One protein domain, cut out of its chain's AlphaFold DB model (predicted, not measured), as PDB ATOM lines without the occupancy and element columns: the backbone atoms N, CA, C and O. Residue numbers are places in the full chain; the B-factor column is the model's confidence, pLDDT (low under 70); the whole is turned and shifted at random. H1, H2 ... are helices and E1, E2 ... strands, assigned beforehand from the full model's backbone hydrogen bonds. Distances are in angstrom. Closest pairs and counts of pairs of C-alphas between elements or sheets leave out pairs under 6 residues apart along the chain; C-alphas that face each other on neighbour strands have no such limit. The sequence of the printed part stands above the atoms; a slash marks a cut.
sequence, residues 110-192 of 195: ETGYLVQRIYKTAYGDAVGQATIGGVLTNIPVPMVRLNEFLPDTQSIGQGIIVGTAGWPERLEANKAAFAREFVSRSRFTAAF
ATOM      1  N   GLU A 110     -30.336 -35.249   4.803       97.44
ATOM      2  CA  GLU A 110     -31.179 -35.530   3.638       97.44
ATOM      3  C   GLU A 110     -31.695 -34.270   2.927       97.44
ATOM      4  O   GLU A 110     -32.370 -34.391   1.906       97.44
ATOM      5  N   THR A 111     -31.352 -33.069   3.409       96.75
ATOM      6  CA  THR A 111     -31.654 -31.792   2.738       96.75
ATOM      7  C   THR A 111     -30.362 -31.083   2.316       96.75
ATOM      8  O   THR A 111     -29.841 -31.356   1.235       96.75
ATOM      9  N   GLY A 112     -29.795 -30.216   3.158       95.94
ATOM     10  CA  GLY A 112     -28.627 -29.398   2.835       95.94
ATOM     11  C   GLY A 112     -27.399 -30.231   2.477       95.94
ATOM     12  O   GLY A 112     -26.757 -30.000   1.449       95.94
ATOM     13  N   TYR A 113     -27.091 -31.269   3.256       96.81
ATOM     14  CA  TYR A 113     -25.945 -32.119   2.933       96.81
ATOM     15  C   TYR A 113     -26.176 -32.957   1.666       96.81
ATOM     16  O   TYR A 113     -25.240 -33.214   0.910       96.81
ATOM     17  N   LEU A 114     -27.422 -33.333   1.365       97.69
ATOM     18  CA  LEU A 114     -27.753 -33.981   0.099       97.69
ATOM     19  C   LEU A 114     -27.513 -33.052  -1.101       97.69
ATOM     20  O   LEU A 114     -26.893 -33.490  -2.070       97.69
ATOM     21  N   VAL A 115     -27.928 -31.782  -1.021       97.31
ATOM     22  CA  VAL A 115     -27.636 -30.771  -2.055       97.31
ATOM     23  C   VAL A 115     -26.131 -30.652  -2.264       97.31
ATOM     24  O   VAL A 115     -25.653 -30.765  -3.394       97.31
ATOM     25  N   GLN A 116     -25.365 -30.506  -1.178       95.25
ATOM     26  CA  GLN A 116     -23.905 -30.448  -1.244       95.25
ATOM     27  C   GLN A 116     -23.325 -31.655  -1.995       95.25
ATOM     28  O   GLN A 116     -22.491 -31.474  -2.889       95.25
ATOM     29  N   ARG A 117     -23.788 -32.871  -1.674       96.56
ATOM     30  CA  ARG A 117     -23.284 -34.108  -2.285       96.56
ATOM     31  C   ARG A 117     -23.641 -34.188  -3.764       96.56
ATOM     32  O   ARG A 117     -22.783 -34.552  -4.559       96.56
ATOM     33  N   ILE A 118     -24.857 -33.798  -4.145       97.19
ATOM     34  CA  ILE A 118     -25.299 -33.777  -5.547       97.19
ATOM     35  C   ILE A 118     -24.432 -32.826  -6.378       97.19
ATOM     36  O   ILE A 118     -23.929 -33.221  -7.429       97.19
ATOM     37  N   TYR A 119     -24.169 -31.618  -5.878       97.19
ATOM     38  CA  TYR A 119     -23.276 -30.668  -6.546       97.19
ATOM     39  C   TYR A 119     -21.835 -31.177  -6.630       97.19
ATOM     40  O   TYR A 119     -21.215 -31.068  -7.688       97.19
ATOM     41  N   LYS A 120     -21.310 -31.768  -5.548       95.50
ATOM     42  CA  LYS A 120     -19.978 -32.385  -5.542       95.50
ATOM     43  C   LYS A 120     -19.879 -33.502  -6.582       95.50
ATOM     44  O   LYS A 120     -18.897 -33.572  -7.311       95.50
ATOM     45  N   THR A 121     -20.881 -34.372  -6.669       95.56
ATOM     46  CA  THR A 121     -20.899 -35.477  -7.634       95.56
ATOM     47  C   THR A 121     -21.021 -34.977  -9.072       95.56
ATOM     48  O   THR A 121     -20.337 -35.496  -9.946       95.56
ATOM     49  N   ALA A 122     -21.858 -33.968  -9.324       95.69
ATOM     50  CA  ALA A 122     -22.079 -33.442 -10.669       95.69
ATOM     51  C   ALA A 122     -20.922 -32.570 -11.179       95.69
ATOM     52  O   ALA A 122     -20.621 -32.584 -12.365       95.69
ATOM     53  N   TYR A 123     -20.282 -31.788 -10.311       95.44
ATOM     54  CA  TYR A 123     -19.339 -30.751 -10.744       95.44
ATOM     55  C   TYR A 123     -17.947 -30.868 -10.118       95.44
ATOM     56  O   TYR A 123     -17.054 -30.112 -10.492       95.44
ATOM     57  N   GLY A 124     -17.736 -31.809  -9.199       94.19
ATOM     58  CA  GLY A 124     -16.473 -31.972  -8.491       94.19
ATOM     59  C   GLY A 124     -16.217 -30.876  -7.457       94.19
ATOM     60  O   GLY A 124     -17.139 -30.274  -6.894       94.19
ATOM     61  N   ASP A 125     -14.931 -30.640  -7.203       93.69
ATOM     62  CA  ASP A 125     -14.441 -29.679  -6.221       93.69
ATOM     63  C   ASP A 125     -13.787 -28.462  -6.893       93.69
ATOM     64  O   ASP A 125     -13.043 -28.583  -7.864       93.69
ATOM     65  N   ALA A 126     -14.026 -27.285  -6.322       89.19
ATOM     66  CA  ALA A 126     -13.198 -26.099  -6.465       89.19
ATOM     67  C   ALA A 126     -12.140 -26.040  -5.350       89.19
ATOM     68  O   ALA A 126     -12.159 -26.808  -4.386       89.19
ATOM     69  N   VAL A 127     -11.218 -25.086  -5.471       91.56
ATOM     70  CA  VAL A 127     -10.249 -24.771  -4.418       91.56
ATOM     71  C   VAL A 127     -10.824 -23.682  -3.517       91.56
ATOM     72  O   VAL A 127     -11.014 -22.547  -3.953       91.56
ATOM     73  N   GLY A 128     -11.088 -24.036  -2.263       87.38
ATOM     74  CA  GLY A 128     -11.361 -23.099  -1.178       87.38
ATOM     75  C   GLY A 128     -10.116 -22.871  -0.323       87.38
ATOM     76  O   GLY A 128      -9.119 -23.582  -0.457       87.38
ATOM     77  N   GLN A 129     -10.175 -21.894   0.578       92.38
ATOM     78  CA  GLN A 129      -9.117 -21.636   1.557       92.38
ATOM     79  C   GLN A 129      -9.684 -21.754   2.971       92.38
ATOM     80  O   GLN A 129     -10.735 -21.190   3.267       92.38
ATOM     81  N   ALA A 130      -8.981 -22.473   3.841       91.50
ATOM     82  CA  ALA A 130      -9.297 -22.581   5.260       91.50
ATOM     83  C   ALA A 130      -8.040 -22.347   6.099       91.50
ATOM     84  O   ALA A 130      -6.935 -22.689   5.686       91.50
ATOM     85  N   THR A 131      -8.199 -21.782   7.293       94.94
ATOM     86  CA  THR A 131      -7.086 -21.634   8.239       94.94
ATOM     87  C   THR A 131      -6.999 -22.888   9.103       94.94
ATOM     88  O   THR A 131      -7.857 -23.107   9.953       94.94
ATOM     89  N   ILE A 132      -5.970 -23.713   8.901       91.69
ATOM     90  CA  ILE A 132      -5.741 -24.950   9.663       91.69
ATOM     91  C   ILE A 132      -4.479 -24.753  10.499       91.69
ATOM     92  O   ILE A 132      -3.400 -24.526   9.960       91.69
ATOM     93  N   GLY A 133      -4.618 -24.767  11.829       91.75
ATOM     94  CA  GLY A 133      -3.493 -24.516  12.739       91.75
ATOM     95  C   GLY A 133      -2.841 -23.137  12.556       91.75
ATOM     96  O   GLY A 133      -1.638 -23.004  12.748       91.75
ATOM     97  N   GLY A 134      -3.608 -22.126  12.133       93.12
ATOM     98  CA  GLY A 134      -3.096 -20.778  11.841       93.12
ATOM     99  C   GLY A 134      -2.506 -20.600  10.438       93.12
ATOM    100  O   GLY A 134      -2.061 -19.505  10.106       93.12
ATOM    101  N   VAL A 135      -2.525 -21.640   9.596       94.38
ATOM    102  CA  VAL A 135      -1.983 -21.597   8.232       94.38
ATOM    103  C   VAL A 135      -3.113 -21.610   7.209       94.38
ATOM    104  O   VAL A 135      -3.944 -22.522   7.200       94.38
ATOM    105  N   LEU A 136      -3.122 -20.617   6.315       95.25
ATOM    106  CA  LEU A 136      -4.010 -20.608   5.152       95.25
ATOM    107  C   LEU A 136      -3.678 -21.800   4.249       95.25
ATOM    108  O   LEU A 136      -2.599 -21.876   3.666       95.25
ATOM    109  N   THR A 137      -4.615 -22.734   4.155       96.12
ATOM    110  CA  THR A 137      -4.477 -24.012   3.462       96.12
ATOM    111  C   THR A 137      -5.547 -24.122   2.388       96.12
ATOM    112  O   THR A 137      -6.731 -23.899   2.650       96.12
ATOM    113  N   ASN A 138      -5.133 -24.490   1.178       94.69
ATOM    114  CA  ASN A 138      -6.061 -24.793   0.098       94.69
ATOM    115  C   ASN A 138      -6.750 -26.130   0.380       94.69
ATOM    116  O   ASN A 138      -6.082 -27.127   0.654       94.69
ATOM    117  N   ILE A 139      -8.076 -26.155   0.285       91.12
ATOM    118  CA  ILE A 139      -8.890 -27.347   0.517       91.12
ATOM    119  C   ILE A 139      -9.856 -27.580  -0.652       91.12
ATOM    120  O   ILE A 139     -10.342 -26.611  -1.242       91.12
ATOM    121  N   PRO A 140     -10.150 -28.844  -1.005       90.38
ATOM    122  CA  PRO A 140     -11.197 -29.147  -1.969       90.38
ATOM    123  C   PRO A 140     -12.566 -28.816  -1.364       90.38
ATOM    124  O   PRO A 140     -12.910 -29.303  -0.285       90.38
ATOM    125  N   VAL A 141     -13.350 -27.995  -2.061       88.25
ATOM    126  CA  VAL A 141     -14.717 -27.628  -1.671       88.25
ATOM    127  C   VAL A 141     -15.672 -27.901  -2.830       88.25
ATOM    128  O   VAL A 141     -15.344 -27.552  -3.958       88.25
ATOM    129  N   PRO A 142     -16.856 -28.486  -2.603       90.44
ATOM    130  CA  PRO A 142     -17.829 -28.708  -3.669       90.44
ATOM    131  C   PRO A 142     -18.144 -27.435  -4.455       90.44
ATOM    132  O   PRO A 142     -18.286 -26.357  -3.875       90.44
ATOM    133  N   MET A 143     -18.325 -27.562  -5.769       91.88
ATOM    134  CA  MET A 143     -18.677 -26.439  -6.646       91.88
ATOM    135  C   MET A 143     -20.157 -26.021  -6.546       91.88
ATOM    136  O   MET A 143     -20.890 -26.067  -7.540       91.88
ATOM    137  N   VAL A 144     -20.580 -25.572  -5.364       93.19
ATOM    138  CA  VAL A 144     -21.924 -25.048  -5.077       93.19
ATOM    139  C   VAL A 144     -21.842 -23.606  -4.580       93.19
ATOM    140  O   VAL A 144     -21.034 -23.279  -3.712       93.19
ATOM    141  N   ARG A 145     -22.664 -22.716  -5.138       90.44
ATOM    142  CA  ARG A 145     -22.768 -21.323  -4.679       90.44
ATOM    143  C   ARG A 145     -23.881 -21.177  -3.651       90.44
ATOM    144  O   ARG A 145     -24.847 -21.929  -3.673       90.44
ATOM    145  N   LEU A 146     -23.807 -20.161  -2.791       89.06
ATOM    146  CA  LEU A 146     -24.844 -19.920  -1.778       89.06
ATOM    147  C   LEU A 146     -26.242 -19.720  -2.398       89.06
ATOM    148  O   LEU A 146     -27.229 -20.244  -1.887       89.06
ATOM    149  N   ASN A 147     -26.317 -19.014  -3.530       91.88
ATOM    150  CA  ASN A 147     -27.560 -18.788  -4.272       91.88
ATOM    151  C   ASN A 147     -28.078 -20.028  -5.027       91.88
ATOM    152  O   ASN A 147     -29.165 -19.969  -5.585       91.88
ATOM    153  N   GLU A 148     -27.315 -21.120  -5.050       93.88
ATOM    154  CA  GLU A 148     -27.750 -22.442  -5.510       93.88
ATOM    155  C   GLU A 148     -28.136 -23.310  -4.304       93.88
ATOM    156  O   GLU A 148     -29.223 -23.873  -4.242       93.88
ATOM    157  N   PHE A 149     -27.269 -23.336  -3.291       94.38
ATOM    158  CA  PHE A 149     -27.425 -24.148  -2.093       94.38
ATOM    159  C   PHE A 149     -28.716 -23.851  -1.329       94.38
ATOM    160  O   PHE A 149     -29.446 -24.773  -0.968       94.38
ATOM    161  N   LEU A 150     -28.999 -22.572  -1.061       93.19
ATOM    162  CA  LEU A 150     -30.153 -22.179  -0.254       93.19
ATOM    163  C   LEU A 150     -31.499 -22.544  -0.897       93.19
ATOM    164  O   LEU A 150     -32.286 -23.203  -0.212       93.19
ATOM    165  N   PRO A 151     -31.805 -22.156  -2.155       94.88
ATOM    166  CA  PRO A 151     -33.087 -22.510  -2.761       94.88
ATOM    167  C   PRO A 151     -33.250 -24.023  -2.944       94.88
ATOM    168  O   PRO A 151     -34.340 -24.543  -2.719       94.88
ATOM    169  N   ASP A 152     -32.178 -24.748  -3.264       97.06
ATOM    170  CA  ASP A 152     -32.243 -26.202  -3.438       97.06
ATOM    171  C   ASP A 152     -32.498 -26.911  -2.107       97.06
ATOM    172  O   ASP A 152     -33.341 -27.803  -2.015       97.06
ATOM    173  N   THR A 153     -31.844 -26.450  -1.039       96.19
ATOM    174  CA  THR A 153     -32.090 -26.948   0.319       96.19
ATOM    175  C   THR A 153     -33.536 -26.681   0.742       96.19
ATOM    176  O   THR A 153     -34.183 -27.574   1.287       96.19
ATOM    177  N   GLN A 154     -34.079 -25.495   0.433       94.75
ATOM    178  CA  GLN A 154     -35.488 -25.156   0.697       94.75
ATOM    179  C   GLN A 154     -36.448 -26.030  -0.101       94.75
ATOM    180  O   GLN A 154     -37.462 -26.458   0.445       94.75
ATOM    181  N   SER A 155     -36.130 -26.329  -1.362       96.06
ATOM    182  CA  SER A 155     -36.948 -27.214  -2.190       96.06
ATOM    183  C   SER A 155     -37.049 -28.614  -1.590       96.06
ATOM    184  O   SER A 155     -38.125 -29.209  -1.628       96.06
ATOM    185  N   ILE A 156     -35.958 -29.155  -1.037       97.88
ATOM    186  CA  ILE A 156     -35.987 -30.482  -0.411       97.88
ATOM    187  C   ILE A 156     -36.656 -30.423   0.971       97.88
ATOM    188  O   ILE A 156     -37.488 -31.273   1.292       97.88
ATOM    189  N   GLY A 157     -36.340 -29.406   1.776       95.69
ATOM    190  CA  GLY A 157     -36.859 -29.229   3.136       95.69
ATOM    191  C   GLY A 157     -38.310 -28.741   3.221       95.69
ATOM    192  O   GLY A 157     -38.868 -28.663   4.316       95.69
ATOM    193  N   GLN A 158     -38.954 -28.418   2.095       94.56
ATOM    194  CA  GLN A 158     -40.290 -27.827   2.086       94.56
ATOM    195  C   GLN A 158     -41.326 -28.716   2.793       94.56
ATOM    196  O   GLN A 158     -41.679 -29.802   2.323       94.56
ATOM    197  N   GLY A 159     -41.865 -28.211   3.906       92.44
ATOM    198  CA  GLY A 159     -42.889 -28.903   4.691       92.44
ATOM    199  C   GLY A 159     -42.371 -30.116   5.467       92.44
ATOM    200  O   GLY A 159     -43.177 -30.951   5.872       92.44
ATOM    201  N   ILE A 160     -41.055 -30.234   5.661       94.19
ATOM    202  CA  ILE A 160     -40.453 -31.306   6.450       94.19
ATOM    203  C   ILE A 160     -40.343 -30.874   7.909       94.19
ATOM    204  O   ILE A 160     -39.680 -29.899   8.240       94.19
ATOM    205  N   ILE A 161     -40.991 -31.643   8.783       92.25
ATOM    206  CA  ILE A 161     -40.743 -31.644  10.225       92.25
ATOM    207  C   ILE A 161     -40.641 -33.108  10.640       92.25
ATOM    208  O   ILE A 161     -41.635 -33.844  10.617       92.25
ATOM    209  N   VAL A 162     -39.433 -33.546  10.988       92.12
ATOM    210  CA  VAL A 162     -39.174 -34.944  11.350       92.12
ATOM    211  C   VAL A 162     -40.017 -35.344  12.563       92.12
ATOM    212  O   VAL A 162     -40.102 -34.622  13.552       92.12
ATOM    213  N   GLY A 163     -40.656 -36.510  12.477       91.38
ATOM    214  CA  GLY A 163     -41.543 -37.047  13.513       91.38
ATOM    215  C   GLY A 163     -43.031 -36.732  13.321       91.38
ATOM    216  O   GLY A 163     -43.857 -37.324  14.010       91.38
ATOM    217  N   THR A 164     -43.404 -35.869  12.369       92.56
ATOM    218  CA  THR A 164     -44.817 -35.563  12.061       92.56
ATOM    219  C   THR A 164     -45.434 -36.539  11.050       92.56
ATOM    220  O   THR A 164     -44.745 -37.136  10.234       92.56
ATOM    221  N   ALA A 165     -46.750 -36.750  11.066       97.00
ATOM    222  CA  ALA A 165     -47.372 -37.717  10.153       97.00
ATOM    223  C   ALA A 165     -47.051 -37.415   8.668       97.00
ATOM    224  O   ALA A 165     -47.265 -36.300   8.199       97.00
ATOM    225  N   GLY A 166     -46.559 -38.416   7.930       96.81
ATOM    226  CA  GLY A 166     -46.257 -38.305   6.495       96.81
ATOM    227  C   GLY A 166     -44.934 -37.607   6.138       96.81
ATOM    228  O   GLY A 166     -44.686 -37.342   4.959       96.81
ATOM    229  N   TRP A 167     -44.092 -37.273   7.126       96.25
ATOM    230  CA  TRP A 167     -42.806 -36.610   6.877       96.25
ATOM    231  C   TRP A 167     -41.849 -37.420   5.972       96.25
ATOM    232  O   TRP A 167     -41.239 -36.793   5.099       96.25
ATOM    233  N   PRO A 168     -41.711 -38.763   6.093       98.12
ATOM    234  CA  PRO A 168     -40.780 -39.518   5.253       98.12
ATOM    235  C   PRO A 168     -41.209 -39.516   3.785       98.12
ATOM    236  O   PRO A 168     -40.392 -39.264   2.901       98.12
ATOM    237  N   GLU A 169     -42.498 -39.732   3.507       98.25
ATOM    238  CA  GLU A 169     -43.025 -39.756   2.140       98.25
ATOM    239  C   GLU A 169     -42.892 -38.386   1.469       98.25
ATOM    240  O   GLU A 169     -42.550 -38.302   0.287       98.25
ATOM    241  N   ARG A 170     -43.124 -37.299   2.221       97.94
ATOM    242  CA  ARG A 170     -42.897 -35.936   1.727       97.94
ATOM    243  C   ARG A 170     -41.425 -35.704   1.398       97.94
ATOM    244  O   ARG A 170     -41.142 -35.161   0.334       97.94
ATOM    245  N   LEU A 171     -40.508 -36.121   2.273       98.06
ATOM    246  CA  LEU A 171     -39.069 -35.952   2.064       98.06
ATOM    247  C   LEU A 171     -38.613 -36.664   0.787       98.06
ATOM    248  O   LEU A 171     -37.949 -36.057  -0.051       98.06
ATOM    249  N   GLU A 172     -39.021 -37.918   0.591       98.38
ATOM    250  CA  GLU A 172     -38.695 -38.663  -0.628       98.38
ATOM    251  C   GLU A 172     -39.295 -38.020  -1.886       98.38
ATOM    252  O   GLU A 172     -38.617 -37.898  -2.909       98.38
ATOM    253  N   ALA A 173     -40.541 -37.540  -1.816       98.56
ATOM    254  CA  ALA A 173     -41.168 -36.832  -2.929       98.56
ATOM    255  C   ALA A 173     -40.409 -35.543  -3.296       98.56
ATOM    256  O   ALA A 173     -40.176 -35.286  -4.481       98.56
ATOM    257  N   ASN A 174     -39.985 -34.765  -2.296       98.50
ATOM    258  CA  ASN A 174     -39.216 -33.540  -2.501       98.50
ATOM    259  C   ASN A 174     -37.835 -33.847  -3.107       98.50
ATOM    260  O   ASN A 174     -37.448 -33.213  -4.090       98.50
ATOM    261  N   LYS A 175     -37.126 -34.870  -2.602       98.56
ATOM    262  CA  LYS A 175     -35.843 -35.330  -3.166       98.56
ATOM    263  C   LYS A 175     -35.978 -35.758  -4.628       98.56
ATOM    264  O   LYS A 175     -35.172 -35.357  -5.465       98.56
ATOM    265  N   ALA A 176     -37.013 -36.530  -4.964       98.50
ATOM    266  CA  ALA A 176     -37.260 -36.980  -6.334       98.50
ATOM    267  C   ALA A 176     -37.654 -35.832  -7.281       98.50
ATOM    268  O   ALA A 176     -37.324 -35.855  -8.470       98.50
ATOM    269  N   ALA A 177     -38.385 -34.830  -6.787       98.56
ATOM    270  CA  ALA A 177     -38.681 -33.618  -7.545       98.56
ATOM    271  C   ALA A 177     -37.405 -32.811  -7.817       98.56
ATOM    272  O   ALA A 177     -37.126 -32.511  -8.978       98.56
ATOM    273  N   PHE A 178     -36.603 -32.560  -6.779       98.38
ATOM    274  CA  PHE A 178     -35.325 -31.865  -6.896       98.38
ATOM    275  C   PHE A 178     -34.378 -32.568  -7.872       98.38
ATOM    276  O   PHE A 178     -33.881 -31.936  -8.795       98.38
ATOM    277  N   ALA A 179     -34.174 -33.881  -7.741       98.19
ATOM    278  CA  ALA A 179     -33.261 -34.619  -8.611       98.19
ATOM    279  C   ALA A 179     -33.661 -34.540 -10.096       98.19
ATOM    280  O   ALA A 179     -32.796 -34.376 -10.956       98.19
ATOM    281  N   ARG A 180     -34.965 -34.622 -10.408       98.12
ATOM    282  CA  ARG A 180     -35.473 -34.484 -11.786       98.12
ATOM    283  C   ARG A 180     -35.257 -33.083 -12.342       98.12
ATOM    284  O   ARG A 180     -34.882 -32.943 -13.502       98.12
ATOM    285  N   GLU A 181     -35.509 -32.064 -11.531       98.00
ATOM    286  CA  GLU A 181     -35.299 -30.678 -11.936       98.00
ATOM    287  C   GLU A 181     -33.799 -30.396 -12.120       98.00
ATOM    288  O   GLU A 181     -33.406 -29.926 -13.187       98.00
ATOM    289  N   PHE A 182     -32.951 -30.812 -11.177       97.88
ATOM    290  CA  PHE A 182     -31.502 -30.617 -11.208       97.88
ATOM    291  C   PHE A 182     -30.853 -31.130 -12.502       97.88
ATOM    292  O   PHE A 182     -30.100 -30.398 -13.144       97.88
ATOM    293  N   VAL A 183     -31.180 -32.356 -12.934       97.00
ATOM    294  CA  VAL A 183     -30.613 -32.936 -14.170       97.00
ATOM    295  C   VAL A 183     -31.154 -32.297 -15.453       97.00
ATOM    296  O   VAL A 183     -30.570 -32.470 -16.520       97.00
ATOM    297  N   SER A 184     -32.253 -31.545 -15.365       96.88
ATOM    298  CA  SER A 184     -32.819 -30.795 -16.493       96.88
ATOM    299  C   SER A 184     -32.223 -29.390 -16.648       96.88
ATOM    300  O   SER A 184     -32.406 -28.755 -17.689       96.88
ATOM    301  N   ARG A 185     -31.484 -28.896 -15.642       96.56
ATOM    302  CA  ARG A 185     -30.880 -27.556 -15.651       96.56
ATOM    303  C   ARG A 185     -29.846 -27.427 -16.763       96.56
ATOM    304  O   ARG A 185     -29.034 -28.324 -16.984       96.56
ATOM    305  N   SER A 186     -29.782 -26.246 -17.377       96.44
ATOM    306  CA  SER A 186     -28.825 -25.934 -18.449       96.44
ATOM    307  C   SER A 186     -27.367 -26.187 -18.054       96.44
ATOM    308  O   SER A 186     -26.597 -26.699 -18.857       96.44
ATOM    309  N   ARG A 187     -26.978 -25.884 -16.805       94.81
ATOM    310  CA  ARG A 187     -25.621 -26.161 -16.298       94.81
ATOM    311  C   ARG A 187     -25.316 -27.660 -16.273       94.81
ATOM    312  O   ARG A 187     -24.190 -28.049 -16.566       94.81
ATOM    313  N   PHE A 188     -26.291 -28.492 -15.911       96.62
ATOM    314  CA  PHE A 188     -26.128 -29.943 -15.903       96.62
ATOM    315  C   PHE A 188     -26.073 -30.495 -17.327       96.62
ATOM    316  O   PHE A 188     -25.118 -31.182 -17.668       96.62
ATOM    317  N   THR A 189     -27.031 -30.136 -18.185       97.12
ATOM    318  CA  THR A 189     -27.095 -30.645 -19.566       97.12
ATOM    319  C   THR A 189     -25.952 -30.146 -20.452       97.12
ATOM    320  O   THR A 189     -25.543 -30.852 -21.368       97.12
ATOM    321  N   ALA A 190     -25.378 -28.973 -20.167       95.88
ATOM    322  CA  ALA A 190     -24.160 -28.504 -20.829       95.88
ATOM    323  C   ALA A 190     -22.905 -29.281 -20.391       95.88
ATOM    324  O   ALA A 190     -22.013 -29.501 -21.206       95.88
ATOM    325  N   ALA A 191     -22.827 -29.690 -19.118       95.00
ATOM    326  CA  ALA A 191     -21.722 -30.500 -18.598       95.00
ATOM    327  C   ALA A 191     -21.837 -31.978 -19.007       95.00
ATOM    328  O   ALA A 191     -20.823 -32.635 -19.239       95.00
ATOM    329  N   PHE A 192     -23.070 -32.479 -19.130       95.69
ATOM    330  CA  PHE A 192     -23.400 -33.860 -19.476       95.69
ATOM    331  C   PHE A 192     -24.446 -33.907 -20.602       95.69
ATOM    332  O   PHE A 192     -25.625 -34.169 -20.338       95.69
TER     333      PHE A 192
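This is residues 110 to 192 of the 195 residues of the protein "DUF4214 domain-containing protein" of Acidobacteria bacterium (UniProt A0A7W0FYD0). A long two-stranded hairpin, E1 and E2, reaches away as a ribbon-like arm from a loose body of helices, in which the first part of H1, residues 112 to 116, packs on residues 149 to 153 of H2, and H2 and H3 form a helical hairpin. The short H4 turns off the end of H3 at a corner and comes near H1. The printed part has 83 residues, with four named helices and two named strands in the order H1, E1, E2, H2, H3, H4; the sheet, E1 - E2, is antiparallel and the class is mixed, helices and strands. The whole is loose, with a radius of gyration of the C-alphas of 15.4 A, and its flat outline spans 48 by 34 by 18 A.

H1, residues 112 to 123, is joined by a tight link to E1, residues 125 to 132, which bends by 54 degrees at residue 129. E1 and E2, residues 135 to 142, form a hairpin, with 149 degrees between their directions; N 128 and O 139 are within hydrogen-bond range at 2.9 A, as are N 137 and O 130 at 2.8 A. The closest C-alphas of H1 and E2 are those of Lys 120 and Pro 142, 4.7 A apart. H2, residues 146 to 157, touches H1 with residues 149 to 153 alone, opposite ways at a steep tilt of 56 degrees; the closest C-alphas are those of Gly 112 and Thr 153, 4.9 A apart. H2 forms a helical hairpin with H3, residues 167 to 184, at a steep tilt of 41 degrees; their closest C-alphas, of Ile 156 and Asn 174, are 4.9 A apart. H1 and H3 are near each other, with 10 pairs of C-alphas within 10 A. H4, residues 186 to 191, is close to H1 but not clearly touching, the C-alphas of Ala 122 and Phe 188 being 7.5 A apart. E1 is apart from H2, H3 and H4. Every O i to N i+4 pair is within hydrogen-bond range in H1 and H4, against 7 of 8 in H2 and 13 of 14 in H3.

H1 begins at C-alpha 112 (-28.627, -29.398, 2.835) and is 16.5 A long. E1 measures 18.7 A and E2 21.1 A, E2 beginning at C-alpha 135 (-1.983, -21.597, 8.232). H2 measures 16.0 A, H3 26.1 A and H4 8.4 A, H4 ending at C-alpha 191 (-21.722, -30.500, -18.598).

The two C-alphas farthest apart, of Val 135 and Ala 165, are 48.2 A apart. The printed part has no cut and no long link; H2 to H3 is a short link of 9 residues. The mean pLDDT of the printed part is 95.0, and no printed residue is under 70.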